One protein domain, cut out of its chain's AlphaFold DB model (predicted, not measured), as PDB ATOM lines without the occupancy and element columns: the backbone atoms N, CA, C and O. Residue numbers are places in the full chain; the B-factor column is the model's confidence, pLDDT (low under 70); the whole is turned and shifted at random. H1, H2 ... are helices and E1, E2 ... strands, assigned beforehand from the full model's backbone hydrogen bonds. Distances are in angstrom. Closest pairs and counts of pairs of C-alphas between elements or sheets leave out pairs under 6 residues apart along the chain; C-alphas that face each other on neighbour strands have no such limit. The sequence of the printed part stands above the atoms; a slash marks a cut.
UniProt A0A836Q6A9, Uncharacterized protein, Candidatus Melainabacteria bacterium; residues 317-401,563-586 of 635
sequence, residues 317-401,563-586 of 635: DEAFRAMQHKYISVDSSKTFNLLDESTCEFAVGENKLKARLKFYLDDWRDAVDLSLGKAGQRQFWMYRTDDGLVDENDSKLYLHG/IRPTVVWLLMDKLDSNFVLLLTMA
ATOM      1  N   ASP A 317     -37.161  43.934  22.801       95.69
ATOM      2  CA  ASP A 317     -37.484  45.271  22.282       95.69
ATOM      3  C   ASP A 317     -36.927  45.486  20.864       95.69
ATOM      4  O   ASP A 317     -37.648  45.925  19.970       95.69
ATOM      5  N   GLU A 318     -35.673  45.098  20.611       95.44
ATOM      6  CA  GLU A 318     -35.089  45.152  19.262       95.44
ATOM      7  C   GLU A 318     -35.859  44.261  18.281       95.44
ATOM      8  O   GLU A 318     -36.157  44.683  17.162       95.44
ATOM      9  N   ALA A 319     -36.225  43.048  18.706       94.56
ATOM     10  CA  ALA A 319     -37.011  42.126  17.894       94.56
ATOM     11  C   ALA A 319     -38.420  42.665  17.598       94.56
ATOM     12  O   ALA A 319     -38.894  42.552  16.468       94.56
ATOM     13  N   PHE A 320     -39.068  43.281  18.590       96.19
ATOM     14  CA  PHE A 320     -40.367  43.933  18.438       96.19
ATOM     15  C   PHE A 320     -40.296  45.072  17.415       96.19
ATOM     16  O   PHE A 320     -41.049  45.063  16.444       96.19
ATOM     17  N   ARG A 321     -39.332  45.991  17.561       96.06
ATOM     18  CA  ARG A 321     -39.147  47.133  16.642       96.06
ATOM     19  C   ARG A 321     -38.792  46.716  15.218       96.06
ATOM     20  O   ARG A 321     -39.121  47.426  14.272       96.06
ATOM     21  N   ALA A 322     -38.102  45.591  15.056       94.31
ATOM     22  CA  ALA A 322     -37.730  45.058  13.749       94.31
ATOM     23  C   ALA A 322     -38.892  44.358  13.021       94.31
ATOM     24  O   ALA A 322     -38.748  43.971  11.855       94.31
ATOM     25  N   MET A 323     -40.026  44.146  13.690       94.31
ATOM     26  CA  MET A 323     -41.177  43.462  13.125       94.31
ATOM     27  C   MET A 323     -42.316  44.406  12.797       94.31
ATOM     28  O   MET A 323     -42.534  45.439  13.413       94.31
ATOM     29  N   GLN A 324     -43.100  43.988  11.814       95.94
ATOM     30  CA  GLN A 324     -44.363  44.634  11.521       95.94
ATOM     31  C   GLN A 324     -45.377  44.293  12.607       95.94
ATOM     32  O   GLN A 324     -45.360  43.180  13.127       95.94
ATOM     33  N   HIS A 325     -46.271  45.227  12.931       95.75
ATOM     34  CA  HIS A 325     -47.170  45.086  14.080       95.75
ATOM     35  C   HIS A 325     -48.533  44.467  13.754       95.75
ATOM     36  O   HIS A 325     -49.278  44.145  14.674       95.75
ATOM     37  N   LYS A 326     -48.892  44.294  12.476       97.50
ATOM     38  CA  LYS A 326     -50.223  43.812  12.081       97.50
ATOM     39  C   LYS A 326     -50.147  42.792  10.953       97.50
ATOM     40  O   LYS A 326     -49.656  43.098   9.867       97.50
ATOM     41  N   TYR A 327     -50.710  41.616  11.199       97.81
ATOM     42  CA  TYR A 327     -50.825  40.529  10.233       97.81
ATOM     43  C   TYR A 327     -52.277  40.083  10.111       97.81
ATOM     44  O   TYR A 327     -53.036  40.109  11.082       97.81
ATOM     45  N   ILE A 328     -52.669  39.680   8.911       97.06
ATOM     46  CA  ILE A 328     -54.038  39.309   8.571       97.06
ATOM     47  C   ILE A 328     -54.031  38.142   7.586       97.06
ATOM     48  O   ILE A 328     -53.154  38.036   6.726       97.06
ATOM     49  N   SER A 329     -54.981  37.227   7.730       95.69
ATOM     50  CA  SER A 329     -55.222  36.202   6.721       95.69
ATOM     51  C   SER A 329     -55.897  36.805   5.488       95.69
ATOM     52  O   SER A 329     -56.520  37.859   5.542       95.69
ATOM     53  N   VAL A 330     -55.790  36.132   4.349       94.75
ATOM     54  CA  VAL A 330     -56.297  36.640   3.059       94.75
ATOM     55  C   VAL A 330     -57.817  36.810   3.038       94.75
ATOM     56  O   VAL A 330     -58.332  37.735   2.428       94.75
ATOM     57  N   ASP A 331     -58.530  35.960   3.770       92.00
ATOM     58  CA  ASP A 331     -59.976  36.025   3.992       92.00
ATOM     59  C   ASP A 331     -60.376  36.985   5.128       92.00
ATOM     60  O   ASP A 331     -61.539  37.021   5.524       92.00
ATOM     61  N   SER A 332     -59.418  37.725   5.699       92.88
ATOM     62  CA  SER A 332     -59.601  38.648   6.830       92.88
ATOM     63  C   SER A 332     -60.206  38.026   8.094       92.88
ATOM     64  O   SER A 332     -60.606  38.735   9.018       92.88
ATOM     65  N   SER A 333     -60.262  36.699   8.167       92.69
ATOM     66  CA  SER A 333     -60.907  35.978   9.259       92.69
ATOM     67  C   SER A 333     -59.999  35.797  10.470       92.69
ATOM     68  O   SER A 333     -60.509  35.634  11.574       92.69
ATOM     69  N   LYS A 334     -58.673  35.841  10.294       94.44
ATOM     70  CA  LYS A 334     -57.678  35.821  11.368       94.44
ATOM     71  C   LYS A 334     -56.834  37.085  11.326       94.44
ATOM     72  O   LYS A 334     -56.339  37.478  10.272       94.44
ATOM     73  N   THR A 335     -56.598  37.680  12.486       95.94
ATOM     74  CA  THR A 335     -55.672  38.803  12.648       95.94
ATOM     75  C   THR A 335     -54.747  38.564  13.830       95.94
ATOM     76  O   THR A 335     -55.135  37.977  14.839       95.94
ATOM     77  N   PHE A 336     -53.507  39.020  13.691       97.19
ATOM     78  CA  PHE A 336     -52.519  39.032  14.756       97.19
ATOM     79  C   PHE A 336     -51.901  40.423  14.837       97.19
ATOM     80  O   PHE A 336     -51.256  40.881  13.891       97.19
ATOM     81  N   ASN A 337     -52.110  41.083  15.970       97.62
ATOM     82  CA  ASN A 337     -51.599  42.413  16.258       97.62
ATOM     83  C   ASN A 337     -50.570  42.319  17.384       97.62
ATOM     84  O   ASN A 337     -50.868  41.805  18.465       97.62
ATOM     85  N   LEU A 338     -49.377  42.857  17.163       97.12
ATOM     86  CA  LEU A 338     -48.434  43.131  18.236       97.12
ATOM     87  C   LEU A 338     -48.804  44.483  18.848       97.12
ATOM     88  O   LEU A 338     -48.845  45.490  18.144       97.12
ATOM     89  N   LEU A 339     -49.117  44.487  20.144       97.25
ATOM     90  CA  LEU A 339     -49.540  45.696  20.854       97.25
ATOM     91  C   LEU A 339     -48.345  46.368  21.532       97.25
ATOM     92  O   LEU A 339     -48.170  47.579  21.429       97.25
ATOM     93  N   ASP A 340     -47.527  45.566  22.208       96.94
ATOM     94  CA  ASP A 340     -46.281  45.974  22.846       96.94
ATOM     95  C   ASP A 340     -45.268  44.812  22.817       96.94
ATOM     96  O   ASP A 340     -45.559  43.727  22.306       96.94
ATOM     97  N   GLU A 341     -44.070  45.022  23.367       96.38
ATOM     98  CA  GLU A 341     -42.987  44.023  23.419       96.38
ATOM     99  C   GLU A 341     -43.356  42.713  24.147       96.38
ATOM    100  O   GLU A 341     -42.679  41.693  24.005       96.38
ATOM    101  N   SER A 342     -44.424  42.733  24.942       96.88
ATOM    102  CA  SER A 342     -44.822  41.677  25.872       96.88
ATOM    103  C   SER A 342     -46.276  41.232  25.718       96.88
ATOM    104  O   SER A 342     -46.694  40.286  26.395       96.88
ATOM    105  N   THR A 343     -47.063  41.872  24.850       97.31
ATOM    106  CA  THR A 343     -48.478  41.579  24.633       97.31
ATOM    107  C   THR A 343     -48.861  41.632  23.161       97.31
ATOM    108  O   THR A 343     -48.401  42.452  22.367       97.31
ATOM    109  N   CYS A 344     -49.762  40.727  22.799       97.19
ATOM    110  CA  CYS A 344     -50.328  40.630  21.465       97.19
ATOM    111  C   CYS A 344     -51.839  40.408  21.549       97.19
ATOM    112  O   CYS A 344     -52.367  39.928  22.558       97.19
ATOM    113  N   GLU A 345     -52.529  40.718  20.464       95.94
ATOM    114  CA  GLU A 345     -53.935  40.409  20.260       95.94
ATOM    115  C   GLU A 345     -54.066  39.479  19.058       95.94
ATOM    116  O   GLU A 345     -53.588  39.775  17.965       95.94
ATOM    117  N   PHE A 346     -54.722  38.347  19.268       93.25
ATOM    118  CA  PHE A 346     -55.089  37.415  18.218       93.25
ATOM    119  C   PHE A 346     -56.606  37.423  18.085       93.25
ATOM    120  O   PHE A 346     -57.301  37.165  19.068       93.25
ATOM    121  N   ALA A 347     -57.133  37.723  16.902       92.94
ATOM    122  CA  ALA A 347     -58.568  37.686  16.657       92.94
ATOM    123  C   ALA A 347     -58.911  36.703  15.545       92.94
ATOM    124  O   ALA A 347     -58.219  36.648  14.530       92.94
ATOM    125  N   VAL A 348     -59.990  35.947  15.735       91.31
ATOM    126  CA  VAL A 348     -60.551  35.041  14.733       91.31
ATOM    127  C   VAL A 348     -62.053  35.280  14.647       91.31
ATOM    128  O   VAL A 348     -62.800  34.959  15.575       91.31
ATOM    129  N   GLY A 349     -62.486  35.882  13.541       87.81
ATOM    130  CA  GLY A 349     -63.827  36.437  13.393       87.81
ATOM    131  C   GLY A 349     -64.111  37.468  14.486       87.81
ATOM    132  O   GLY A 349     -63.373  38.435  14.659       87.81
ATOM    133  N   GLU A 350     -65.173  37.236  15.253       87.06
ATOM    134  CA  GLU A 350     -65.591  38.107  16.360       87.06
ATOM    135  C   GLU A 350     -64.808  37.848  17.657       87.06
ATOM    136  O   GLU A 350     -64.784  38.689  18.557       87.06
ATOM    137  N   ASN A 351     -64.146  36.693  17.767       89.19
ATOM    138  CA  ASN A 351     -63.454  36.310  18.988       89.19
ATOM    139  C   ASN A 351     -62.071  36.954  19.041       89.19
ATOM    140  O   ASN A 351     -61.251  36.746  18.149       89.19
ATOM    141  N   LYS A 352     -61.792  37.683  20.121       91.50
ATOM    142  CA  LYS A 352     -60.511  38.353  20.367       91.50
ATOM    143  C   LYS A 352     -59.846  37.784  21.612       91.50
ATOM    144  O   LYS A 352     -60.485  37.626  22.649       91.50
ATOM    145  N   LEU A 353     -58.552  37.511  21.515       91.06
ATOM    146  CA  LEU A 353     -57.721  37.006  22.597       91.06
ATOM    147  C   LEU A 353     -56.504  37.914  22.765       91.06
ATOM    148  O   LEU A 353     -55.600  37.913  21.932       91.06
ATOM    149  N   LYS A 354     -56.449  38.645  23.879       94.25
ATOM    150  CA  LYS A 354     -55.227  39.329  24.307       94.25
ATOM    151  C   LYS A 354     -54.374  38.353  25.114       94.25
ATOM    152  O   LYS A 354     -54.844  37.793  26.103       94.25
ATOM    153  N   ALA A 355     -53.136  38.143  24.688       94.12
ATOM    154  CA  ALA A 355     -52.220  37.185  25.293       94.12
ATOM    155  C   ALA A 355     -50.854  37.822  25.556       94.12
ATOM    156  O   ALA A 355     -50.504  38.860  24.988       94.12
ATOM    157  N   ARG A 356     -50.075  37.187  26.434       96.00
ATOM    158  CA  ARG A 356     -48.684  37.581  26.660       96.00
ATOM    159  C   ARG A 356     -47.833  37.098  25.490       96.00
ATOM    160  O   ARG A 356     -47.901  35.924  25.141       96.00
ATOM    161  N   LEU A 357     -47.018  37.980  24.934       97.00
ATOM    162  CA  LEU A 357     -46.054  37.698  23.884       97.00
ATOM    163  C   LEU A 357     -44.683  37.390  24.497       97.00
ATOM    164  O   LEU A 357     -44.247  38.035  25.454       97.00
ATOM    165  N   LYS A 358     -44.004  36.391  23.941       96.69
ATOM    166  CA  LYS A 358     -42.587  36.118  24.173       96.69
ATOM    167  C   LYS A 358     -41.902  35.852  22.840       96.69
ATOM    168  O   LYS A 358     -42.457  35.161  21.989       96.69
ATOM    169  N   PHE A 359     -40.685  36.351  22.685       96.44
ATOM    170  CA  PHE A 359     -39.852  36.048  21.528       96.44
ATOM    171  C   PHE A 359     -38.938  34.867  21.821       96.44
ATOM    172  O   PHE A 359     -38.404  34.756  22.923       96.44
ATOM    173  N   TYR A 360     -38.763  34.001  20.829       95.31
ATOM    174  CA  TYR A 360     -37.709  32.996  20.823       95.31
ATOM    175  C   TYR A 360     -36.607  33.464  19.874       95.31
ATOM    176  O   TYR A 360     -36.804  33.485  18.656       95.31
ATOM    177  N   LEU A 361     -35.471  33.875  20.444       94.62
ATOM    178  CA  LEU A 361     -34.370  34.528  19.723       94.62
ATOM    179  C   LEU A 361     -33.121  33.637  19.632       94.62
ATOM    180  O   LEU A 361     -31.999  34.139  19.676       94.62
ATOM    181  N   ASP A 362     -33.319  32.315  19.567       92.00
ATOM    182  CA  ASP A 362     -32.243  31.310  19.586       92.00
ATOM    183  C   ASP A 362     -31.307  31.436  20.815       92.00
ATOM    184  O   ASP A 362     -30.108  31.151  20.781       92.00
ATOM    185  N   ASP A 363     -31.859  31.896  21.946       92.31
ATOM    186  CA  ASP A 363     -31.180  31.920  23.242       92.31
ATOM    187  C   ASP A 363     -31.553  30.661  24.044       92.31
ATOM    188  O   ASP A 363     -32.719  30.260  24.136       92.31
ATOM    189  N   TRP A 364     -30.564  30.039  24.691       90.44
ATOM    190  CA  TRP A 364     -30.775  28.894  25.579       90.44
ATOM    191  C   TRP A 364     -31.738  29.225  26.728       90.44
ATOM    192  O   TRP A 364     -32.426  28.338  27.235       90.44
ATOM    193  N   ARG A 365     -31.831  30.495  27.130       92.56
ATOM    194  CA  ARG A 365     -32.791  30.961  28.142       92.56
ATOM    195  C   ARG A 365     -34.218  30.866  27.657       92.56
ATOM    196  O   ARG A 365     -35.074  30.398  28.401       92.56
ATOM    197  N   ASP A 366     -34.457  31.270  26.415       93.06
ATOM    198  CA  ASP A 366     -35.774  31.171  25.799       93.06
ATOM    199  C   ASP A 366     -36.143  29.692  25.634       93.06
ATOM    200  O   ASP A 366     -37.280  29.314  25.899       93.06
ATOM    201  N   ALA A 367     -35.171  28.827  25.316       91.38
ATOM    202  CA  ALA A 367     -35.367  27.375  25.294       91.38
ATOM    203  C   ALA A 367     -35.750  26.803  26.673       91.38
ATOM    204  O   ALA A 367     -36.655  25.968  26.763       91.38
ATOM    205  N   VAL A 368     -35.108  27.258  27.755       89.88
ATOM    206  CA  VAL A 368     -35.453  26.864  29.133       89.88
ATOM    207  C   VAL A 368     -36.851  27.361  29.516       89.88
ATOM    208  O   VAL A 368     -37.664  26.573  30.003       89.88
ATOM    209  N   ASP A 369     -37.162  28.630  29.248       91.19
ATOM    210  CA  ASP A 369     -38.475  29.236  29.497       91.19
ATOM    211  C   ASP A 369     -39.593  28.522  28.727       91.19
ATOM    212  O   ASP A 369     -40.664  28.247  29.274       91.19
ATOM    213  N   LEU A 370     -39.346  28.216  27.454       90.88
ATOM    214  CA  LEU A 370     -40.270  27.503  26.581       90.88
ATOM    215  C   LEU A 370     -40.496  26.074  27.088       90.88
ATOM    216  O   LEU A 370     -41.639  25.623  27.168       90.88
ATOM    217  N   SER A 371     -39.430  25.389  27.505       90.38
ATOM    218  CA  SER A 371     -39.508  24.036  28.063       90.38
ATOM    219  C   SER A 371     -40.328  24.018  29.354       90.38
ATOM    220  O   SER A 371     -41.322  23.299  29.462       90.38
ATOM    221  N   LEU A 372     -39.957  24.843  30.338       87.12
ATOM    222  CA  LEU A 372     -40.578  24.848  31.666       87.12
ATOM    223  C   LEU A 372     -41.977  25.479  31.670       87.12
ATOM    224  O   LEU A 372     -42.828  25.090  32.474       87.12
ATOM    225  N   GLY A 373     -42.248  26.415  30.756       85.69
ATOM    226  CA  GLY A 373     -43.508  27.151  30.706       85.69
ATOM    227  C   GLY A 373     -44.737  26.271  30.469       85.69
ATOM    228  O   GLY A 373     -45.817  26.626  30.932       85.69
ATOM    229  N   LYS A 374     -44.596  25.101  29.825       81.94
ATOM    230  CA  LYS A 374     -45.733  24.216  29.493       81.94
ATOM    231  C   LYS A 374     -46.498  23.693  30.712       81.94
ATOM    232  O   LYS A 374     -47.677  23.368  30.585       81.94
ATOM    233  N   ALA A 375     -45.867  23.626  31.890       79.88
ATOM    234  CA  ALA A 375     -46.574  23.254  33.122       79.88
ATOM    235  C   ALA A 375     -47.578  24.324  33.552       79.88
ATOM    236  O   ALA A 375     -48.701  24.002  33.932       79.88
ATOM    237  N   GLY A 376     -47.163  25.590  33.518       84.94
ATOM    238  CA  GLY A 376     -47.937  26.697  34.079       84.94
ATOM    239  C   GLY A 376     -48.740  27.490  33.055       84.94
ATOM    240  O   GLY A 376     -49.596  28.275  33.443       84.94
ATOM    241  N   GLN A 377     -48.454  27.334  31.762       89.69
ATOM    242  CA  GLN A 377     -48.945  28.217  30.705       89.69
ATOM    243  C   GLN A 377     -49.394  27.399  29.494       89.69
ATOM    244  O   GLN A 377     -48.771  26.395  29.140       89.69
ATOM    245  N   ARG A 378     -50.462  27.853  28.834       87.75
ATOM    246  CA  ARG A 378     -50.838  27.373  27.499       87.75
ATOM    247  C   ARG A 378     -49.969  28.116  26.490       87.75
ATOM    248  O   ARG A 378     -49.982  29.341  26.463       87.75
ATOM    249  N   GLN A 379     -49.166  27.395  25.719       90.12
ATOM    250  CA  GLN A 379     -48.232  28.002  24.773       90.12
ATOM    251  C   GLN A 379     -48.776  27.872  23.356       90.12
ATOM    252  O   GLN A 379     -49.015  26.749  22.927       90.12
ATOM    253  N   PHE A 380     -48.912  28.992  22.651       90.62
ATOM    254  CA  PHE A 380     -49.281  29.038  21.236       90.62
ATOM    255  C   PHE A 380     -48.088  29.500  20.414       90.62
ATOM    256  O   PHE A 380     -47.422  30.462  20.796       90.62
ATOM    257  N   TRP A 381     -47.760  28.778  19.351       92.44
ATOM    258  CA  TRP A 381     -46.507  28.996  18.636       92.44
ATOM    259  C   TRP A 381     -46.781  29.627  17.278       92.44
ATOM    260  O   TRP A 381     -47.630  29.163  16.520       92.44
ATOM    261  N   MET A 382     -46.043  30.688  16.977       95.00
ATOM    262  CA  MET A 382     -46.057  31.356  15.685       95.00
ATOM    263  C   MET A 382     -44.625  31.531  15.225       95.00
ATOM    264  O   MET A 382     -43.783  31.972  15.999       95.00
ATOM    265  N   TYR A 383     -44.334  31.206  13.977       95.19
ATOM    266  CA  TYR A 383     -43.008  31.411  13.415       95.19
ATOM    267  C   TYR A 383     -43.063  32.420  12.281       95.19
ATOM    268  O   TYR A 383     -44.017  32.466  11.498       95.19
ATOM    269  N   ARG A 384     -42.037  33.260  12.220       95.50
ATOM    270  CA  ARG A 384     -41.859  34.229  11.153       95.50
ATOM    271  C   ARG A 384     -41.348  33.526   9.901       95.50
ATOM    272  O   ARG A 384     -40.566  32.582   9.950       95.50
ATOM    273  N   THR A 385     -41.846  33.989   8.768       94.38
ATOM    274  CA  THR A 385     -41.421  33.618   7.421       94.38
ATOM    275  C   THR A 385     -41.214  34.898   6.618       94.38
ATOM    276  O   THR A 385     -41.663  35.970   7.032       94.38
ATOM    277  N   ASP A 386     -40.580  34.801   5.453       91.19
ATOM    278  CA  ASP A 386     -40.336  35.966   4.589       91.19
ATOM    279  C   ASP A 386     -41.623  36.674   4.144       91.19
ATOM    280  O   ASP A 386     -41.618  37.879   3.895       91.19
ATOM    281  N   ASP A 387     -42.730  35.936   4.059       89.69
ATOM    282  CA  ASP A 387     -44.007  36.447   3.558       89.69
ATOM    283  C   ASP A 387     -44.973  36.865   4.687       89.69
ATOM    284  O   ASP A 387     -46.022  37.456   4.430       89.69
ATOM    285  N   GLY A 388     -44.664  36.538   5.947       94.88
ATOM    286  CA  GLY A 388     -45.561  36.792   7.072       94.88
ATOM    287  C   GLY A 388     -45.323  35.876   8.269       94.88
ATOM    288  O   GLY A 388     -44.206  35.428   8.517       94.88
ATOM    289  N   LEU A 389     -46.379  35.579   9.017       96.25
ATOM    290  CA  LEU A 389     -46.349  34.669  10.160       96.25
ATOM    291  C   LEU A 389     -47.096  33.382   9.834       96.25
ATOM    292  O   LEU A 389     -48.102  33.402   9.131       96.25
ATOM    293  N   VAL A 390     -46.639  32.266  10.386       95.19
ATOM    294  CA  VAL A 390     -47.335  30.985  10.290       95.19
ATOM    295  C   VAL A 390     -47.604  30.465  11.694       95.19
ATOM    296  O   VAL A 390     -46.726  30.494  12.557       95.19
ATOM    297  N   ASP A 391     -48.837  30.033  11.936       92.38
ATOM    298  CA  ASP A 391     -49.237  29.442  13.209       92.38
ATOM    299  C   ASP A 391     -48.824  27.960  13.329       92.38
ATOM    300  O   ASP A 391     -48.373  27.322  12.376       92.38
ATOM    301  N   GLU A 392     -48.986  27.390  14.522       87.75
ATOM    302  CA  GLU A 392     -48.718  25.971  14.802       87.75
ATOM    303  C   GLU A 392     -49.525  24.988  13.934       87.75
ATOM    304  O   GLU A 392     -49.143  23.825  13.807       87.75
ATOM    305  N   ASN A 393     -50.623  25.450  13.326       87.94
ATOM    306  CA  ASN A 393     -51.483  24.660  12.452       87.94
ATOM    307  C   ASN A 393     -51.131  24.852  10.967       87.94
ATOM    308  O   ASN A 393     -51.909  24.459  10.100       87.94
ATOM    309  N   ASP A 394     -49.984  25.452  10.647       90.06
ATOM    310  CA  ASP A 394     -49.580  25.787   9.279       90.06
ATOM    311  C   ASP A 394     -50.568  26.740   8.564       90.06
ATOM    312  O   ASP A 394     -50.710  26.693   7.340       90.06
ATOM    313  N   SER A 395     -51.291  27.590   9.301       91.81
ATOM    314  CA  SER A 395     -52.084  28.682   8.722       91.81
ATOM    315  C   SER A 395     -51.262  29.966   8.671       91.81
ATOM    316  O   SER A 395     -50.565  30.316   9.627       91.81
ATOM    317  N   LYS A 396     -51.312  30.649   7.526       94.50
ATOM    318  CA  LYS A 396     -50.438  31.782   7.213       94.50
ATOM    319  C   LYS A 396     -51.189  33.099   7.361       94.50
ATOM    320  O   LYS A 396     -52.296  33.265   6.852       94.50
ATOM    321  N   LEU A 397     -50.552  34.041   8.038       96.50
ATOM    322  CA  LEU A 397     -50.984  35.419   8.204       96.50
ATOM    323  C   LEU A 397     -49.989  36.304   7.467       96.50
ATOM    324  O   LEU A 397     -48.790  36.269   7.737       96.50
ATOM    325  N   TYR A 398     -50.487  37.106   6.544       97.06
ATOM    326  CA  TYR A 398     -49.672  37.991   5.728       97.06
ATOM    327  C   TYR A 398     -49.590  39.358   6.379       97.06
ATOM    328  O   TYR A 398     -50.430  39.730   7.201       97.06
ATOM    329  N   LEU A 399     -48.572  40.126   6.011       96.75
ATOM    330  CA  LEU A 399     -48.470  41.510   6.445       96.75
ATOM    331  C   LEU A 399     -49.728  42.293   6.039       96.75
ATOM    332  O   LEU A 399     -50.183  42.212   4.897       96.75
ATOM    333  N   HIS A 400     -50.280  43.087   6.953       96.12
ATOM    334  CA  HIS A 400     -51.395  43.969   6.626       96.12
ATOM    335  C   HIS A 400     -50.973  45.025   5.599       96.12
ATOM    336  O   HIS A 400     -50.053  45.803   5.836       96.12
ATOM    337  N   GLY A 401     -51.647  45.039   4.447       93.81
ATOM    338  CA  GLY A 401     -51.245  45.851   3.293       93.81
ATOM    339  C   GLY A 401     -50.098  45.248   2.471       93.81
ATOM    340  O   GLY A 401     -49.644  45.877   1.516       93.81
ATOM    341  N   ILE A 563     -57.567  27.460  33.374       78.69
ATOM    342  CA  ILE A 563     -56.916  28.085  34.541       78.69
ATOM    343  C   ILE A 563     -55.498  28.600  34.201       78.69
ATOM    344  O   ILE A 563     -54.948  29.461  34.884       78.69
ATOM    345  N   ARG A 564     -54.888  28.072  33.132       85.75
ATOM    346  CA  ARG A 564     -53.536  28.412  32.690       85.75
ATOM    347  C   ARG A 564     -53.547  29.625  31.750       85.75
ATOM    348  O   ARG A 564     -54.208  29.555  30.713       85.75
ATOM    349  N   PRO A 565     -52.764  30.681  32.031       89.50
ATOM    350  CA  PRO A 565     -52.641  31.822  31.132       89.50
ATOM    351  C   PRO A 565     -52.045  31.406  29.782       89.50
ATOM    352  O   PRO A 565     -51.131  30.576  29.717       89.50
ATOM    353  N   THR A 566     -52.552  32.015  28.712       90.94
ATOM    354  CA  THR A 566     -52.051  31.813  27.349       90.94
ATOM    355  C   THR A 566     -50.856  32.721  27.074       90.94
ATOM    356  O   THR A 566     -50.896  33.928  27.328       90.94
ATOM    357  N   VAL A 567     -49.795  32.133  26.529       93.88
ATOM    358  CA  VAL A 567     -48.581  32.819  26.090       93.88
ATOM    359  C   VAL A 567     -48.327  32.476  24.630       93.88
ATOM    360  O   VAL A 567     -48.222  31.302  24.274       93.88
ATOM    361  N   VAL A 568     -48.217  33.500  23.792       95.12
ATOM    362  CA  VAL A 568     -47.820  33.366  22.393       95.12
ATOM    363  C   VAL A 568     -46.306  33.463  22.316       95.12
ATOM    364  O   VAL A 568     -45.710  34.450  22.748       95.12
ATOM    365  N   TRP A 569     -45.688  32.426  21.773       95.81
ATOM    366  CA  TRP A 569     -44.278  32.412  21.430       95.81
ATOM    367  C   TRP A 569     -44.131  32.750  19.957       95.81
ATOM    368  O   TRP A 569     -44.669  32.038  19.109       95.81
ATOM    369  N   LEU A 570     -43.404  33.825  19.670       96.44
ATOM    370  CA  LEU A 570     -43.053  34.219  18.318       96.44
ATOM    371  C   LEU A 570     -41.594  33.860  18.048       96.44
ATOM    372  O   LEU A 570     -40.670  34.406  18.653       96.44
ATOM    373  N   LEU A 571     -41.410  32.896  17.157       95.81
ATOM    374  CA  LEU A 571     -40.125  32.357  16.758       95.81
ATOM    375  C   LEU A 571     -39.649  33.087  15.504       95.81
ATOM    376  O   LEU A 571     -40.408  33.218  14.544       95.81
ATOM    377  N   MET A 572     -38.404  33.568  15.508       92.88
ATOM    378  CA  MET A 572     -37.843  34.251  14.334       92.88
ATOM    379  C   MET A 572     -37.597  33.292  13.172       92.88
ATOM    380  O   MET A 572     -37.792  33.677  12.027       92.88
ATOM    381  N   ASP A 573     -37.273  32.041  13.494       91.38
ATOM    382  CA  ASP A 573     -37.059  30.966  12.536       91.38
ATOM    383  C   ASP A 573     -37.914  29.750  12.890       91.38
ATOM    384  O   ASP A 573     -38.284  29.515  14.050       91.38
ATOM    385  N   LYS A 574     -38.228  28.941  11.877       90.56
ATOM    386  CA  LYS A 574     -38.930  27.675  12.081       90.56
ATOM    387  C   LYS A 574     -38.008  26.693  12.802       90.56
ATOM    388  O   LYS A 574     -37.005  26.257  12.247       90.56
ATOM    389  N   LEU A 575     -38.387  26.301  14.016       89.25
ATOM    390  CA  LEU A 575     -37.698  25.237  14.740       89.25
ATOM    391  C   LEU A 575     -37.944  23.875  14.089       89.25
ATOM    392  O   LEU A 575     -39.070  23.545  13.701       89.25
ATOM    393  N   ASP A 576     -36.903  23.047  14.063       90.62
ATOM    394  CA  ASP A 576     -37.015  21.651  13.655       90.62
ATOM    395  C   ASP A 576     -38.033  20.909  14.520       90.62
ATOM    396  O   ASP A 576     -38.003  20.991  15.749       90.62
ATOM    397  N   SER A 577     -38.896  20.097  13.906       86.12
ATOM    398  CA  SER A 577     -39.925  19.337  14.631       86.12
ATOM    399  C   SER A 577     -39.340  18.437  15.731       86.12
ATOM    400  O   SER A 577     -39.957  18.255  16.780       86.12
ATOM    401  N   ASN A 578     -38.123  17.919  15.531       89.81
ATOM    402  CA  ASN A 578     -37.400  17.146  16.544       89.81
ATOM    403  C   ASN A 578     -36.974  18.011  17.734       89.81
ATOM    404  O   ASN A 578     -37.053  17.573  18.881       89.81
ATOM    405  N   PHE A 579     -36.546  19.243  17.471       89.25
ATOM    406  CA  PHE A 579     -36.152  20.186  18.506       89.25
ATOM    407  C   PHE A 579     -37.368  20.704  19.277       89.25
ATOM    408  O   PHE A 579     -37.359  20.738  20.504       89.25
ATOM    409  N   VAL A 580     -38.465  20.988  18.574       86.94
ATOM    410  CA  VAL A 580     -39.781  21.247  19.168       86.94
ATOM    411  C   VAL A 580     -40.170  20.123  20.126       86.94
ATOM    412  O   VAL A 580     -40.467  20.383  21.294       86.94
ATOM    413  N   LEU A 581     -40.120  18.869  19.666       87.19
ATOM    414  CA  LEU A 581     -40.424  17.704  20.493       87.19
ATOM    415  C   LEU A 581     -39.502  17.640  21.718       87.19
ATOM    416  O   LEU A 581     -40.000  17.466  22.832       87.19
ATOM    417  N   LEU A 582     -38.196  17.842  21.528       90.25
ATOM    418  CA  LEU A 582     -37.211  17.878  22.607       90.25
ATOM    419  C   LEU A 582     -37.579  18.927  23.660       90.25
ATOM    420  O   LEU A 582     -37.685  18.576  24.829       90.25
ATOM    421  N   LEU A 583     -37.858  20.169  23.263       88.75
ATOM    422  CA  LEU A 583     -38.265  21.253  24.166       88.75
ATOM    423  C   LEU A 583     -39.567  20.927  24.902       88.75
ATOM    424  O   LEU A 583     -39.694  21.169  26.100       88.75
ATOM    425  N   THR A 584     -40.538  20.326  24.207       85.75
ATOM    426  CA  THR A 584     -41.808  19.945  24.840       85.75
ATOM    427  C   THR A 584     -41.653  18.850  25.893       85.75
ATOM    428  O   THR A 584     -42.433  18.815  26.845       85.75
ATOM    429  N   MET A 585     -40.672  17.960  25.726       88.75
ATOM    430  CA  MET A 585     -40.414  16.833  26.625       88.75
ATOM    431  C   MET A 585     -39.274  17.110  27.610       88.75
ATOM    432  O   MET A 585     -39.106  16.351  28.565       88.75
ATOM    433  N   ALA A 586     -38.512  18.189  27.419       89.19
ATOM    434  CA  ALA A 586     -37.325  18.510  28.198       89.19
ATOM    435  C   ALA A 586     -37.582  18.525  29.712       89.19
ATOM    436  O   ALA A 586     -36.805  17.884  30.417       89.19
TER     437      ALA A 586
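Overview. This is residues 317 to 401 and 563 to 586 of the 635 residues of an uncharacterized protein of Candidatus Melainabacteria bacterium (UniProt A0A836Q6A9). Eight strands close into a small barrel, with H2 packed on its outside and H3 packed on H2, away from the barrel. Round the ring run E1, E2, E3, E4, E8, E5, E6, E7 and back to E1, with E8, which comes after the cut, between E4 and E5; short H1 is also outside the barrel. The 109 printed residues have three named helices and eight named strands, in the order H1, E1, E2, E3, E4, H2, E5, E6, E7, E8, H3; the barrel has parallel and antiparallel pairs, and the class is mixed, helices and strands. The whole is compact, with a radius of gyration of the C-alphas of 13.5 A and spans of 38 by 33 by 26 A.

Arrangement. H1, residues 317 to 321, lies outside the barrel at a height over the sheet of 8.1 A. E1, residues 326 to 328, E2, residues 334 to 340, E3, residues 343 to 348, and E4, residues 351 to 360, form a meander of hairpins, each strand the antiparallel neighbour of the one before. N 327 and O 336 are 2.8 A apart, N 337 and O 345 2.8 A, and N 346 and O 353 2.8 A. E4 bends by 58 degrees at residue 356. H2, residues 364 to 376, is on the barrel, outside it, at a height over the sheet of 8.4 A. E5, residues 378 to 385, E6, residues 388 to 391, and E7, residues 396 to 399, form a second meander of hairpins, with N 383 and O 390 2.9 A apart and N 389 and O 397 2.8 A. E7 is antiparallel to E1, with N 328 and O 398 2.8 A apart. E8, residues 566 to 571, is parallel to E4 on one side, N 358 and O 568 being 2.8 A apart, and to E5 on the other, N 382 and O 569 being 2.9 A apart. H3, residues 577 to 586, is not on the barrel but touches H2 at a steep tilt of 63 degrees, the same way; their closest C-alphas, of Ser 371 and Leu 583, are 4.9 A apart. Every O i to N i+4 pair is within hydrogen-bond range in H1 and H3, and 6 of 9 in H2.

Along the chain. H1 begins at C-alpha 317, (-37.484, 45.271, 22.282). From first to last C-alpha E4 measures 26.0 A, E5 23.0 A, H2 19.3 A, E2 19.1 A and H3 13.8 A. H3 ends at C-alpha 586, (-37.325, 18.510, 28.198).

Size, cuts and confidence. The C-alphas of Gly 401 and Ala 586 are the two farthest apart, at 39.5 A. Residues 402 to 562 are not printed, and C-alphas 401 and 563 are 36.4 A apart across the cut. The links that are printed whole are tight. No printed residue is under 70 in pLDDT.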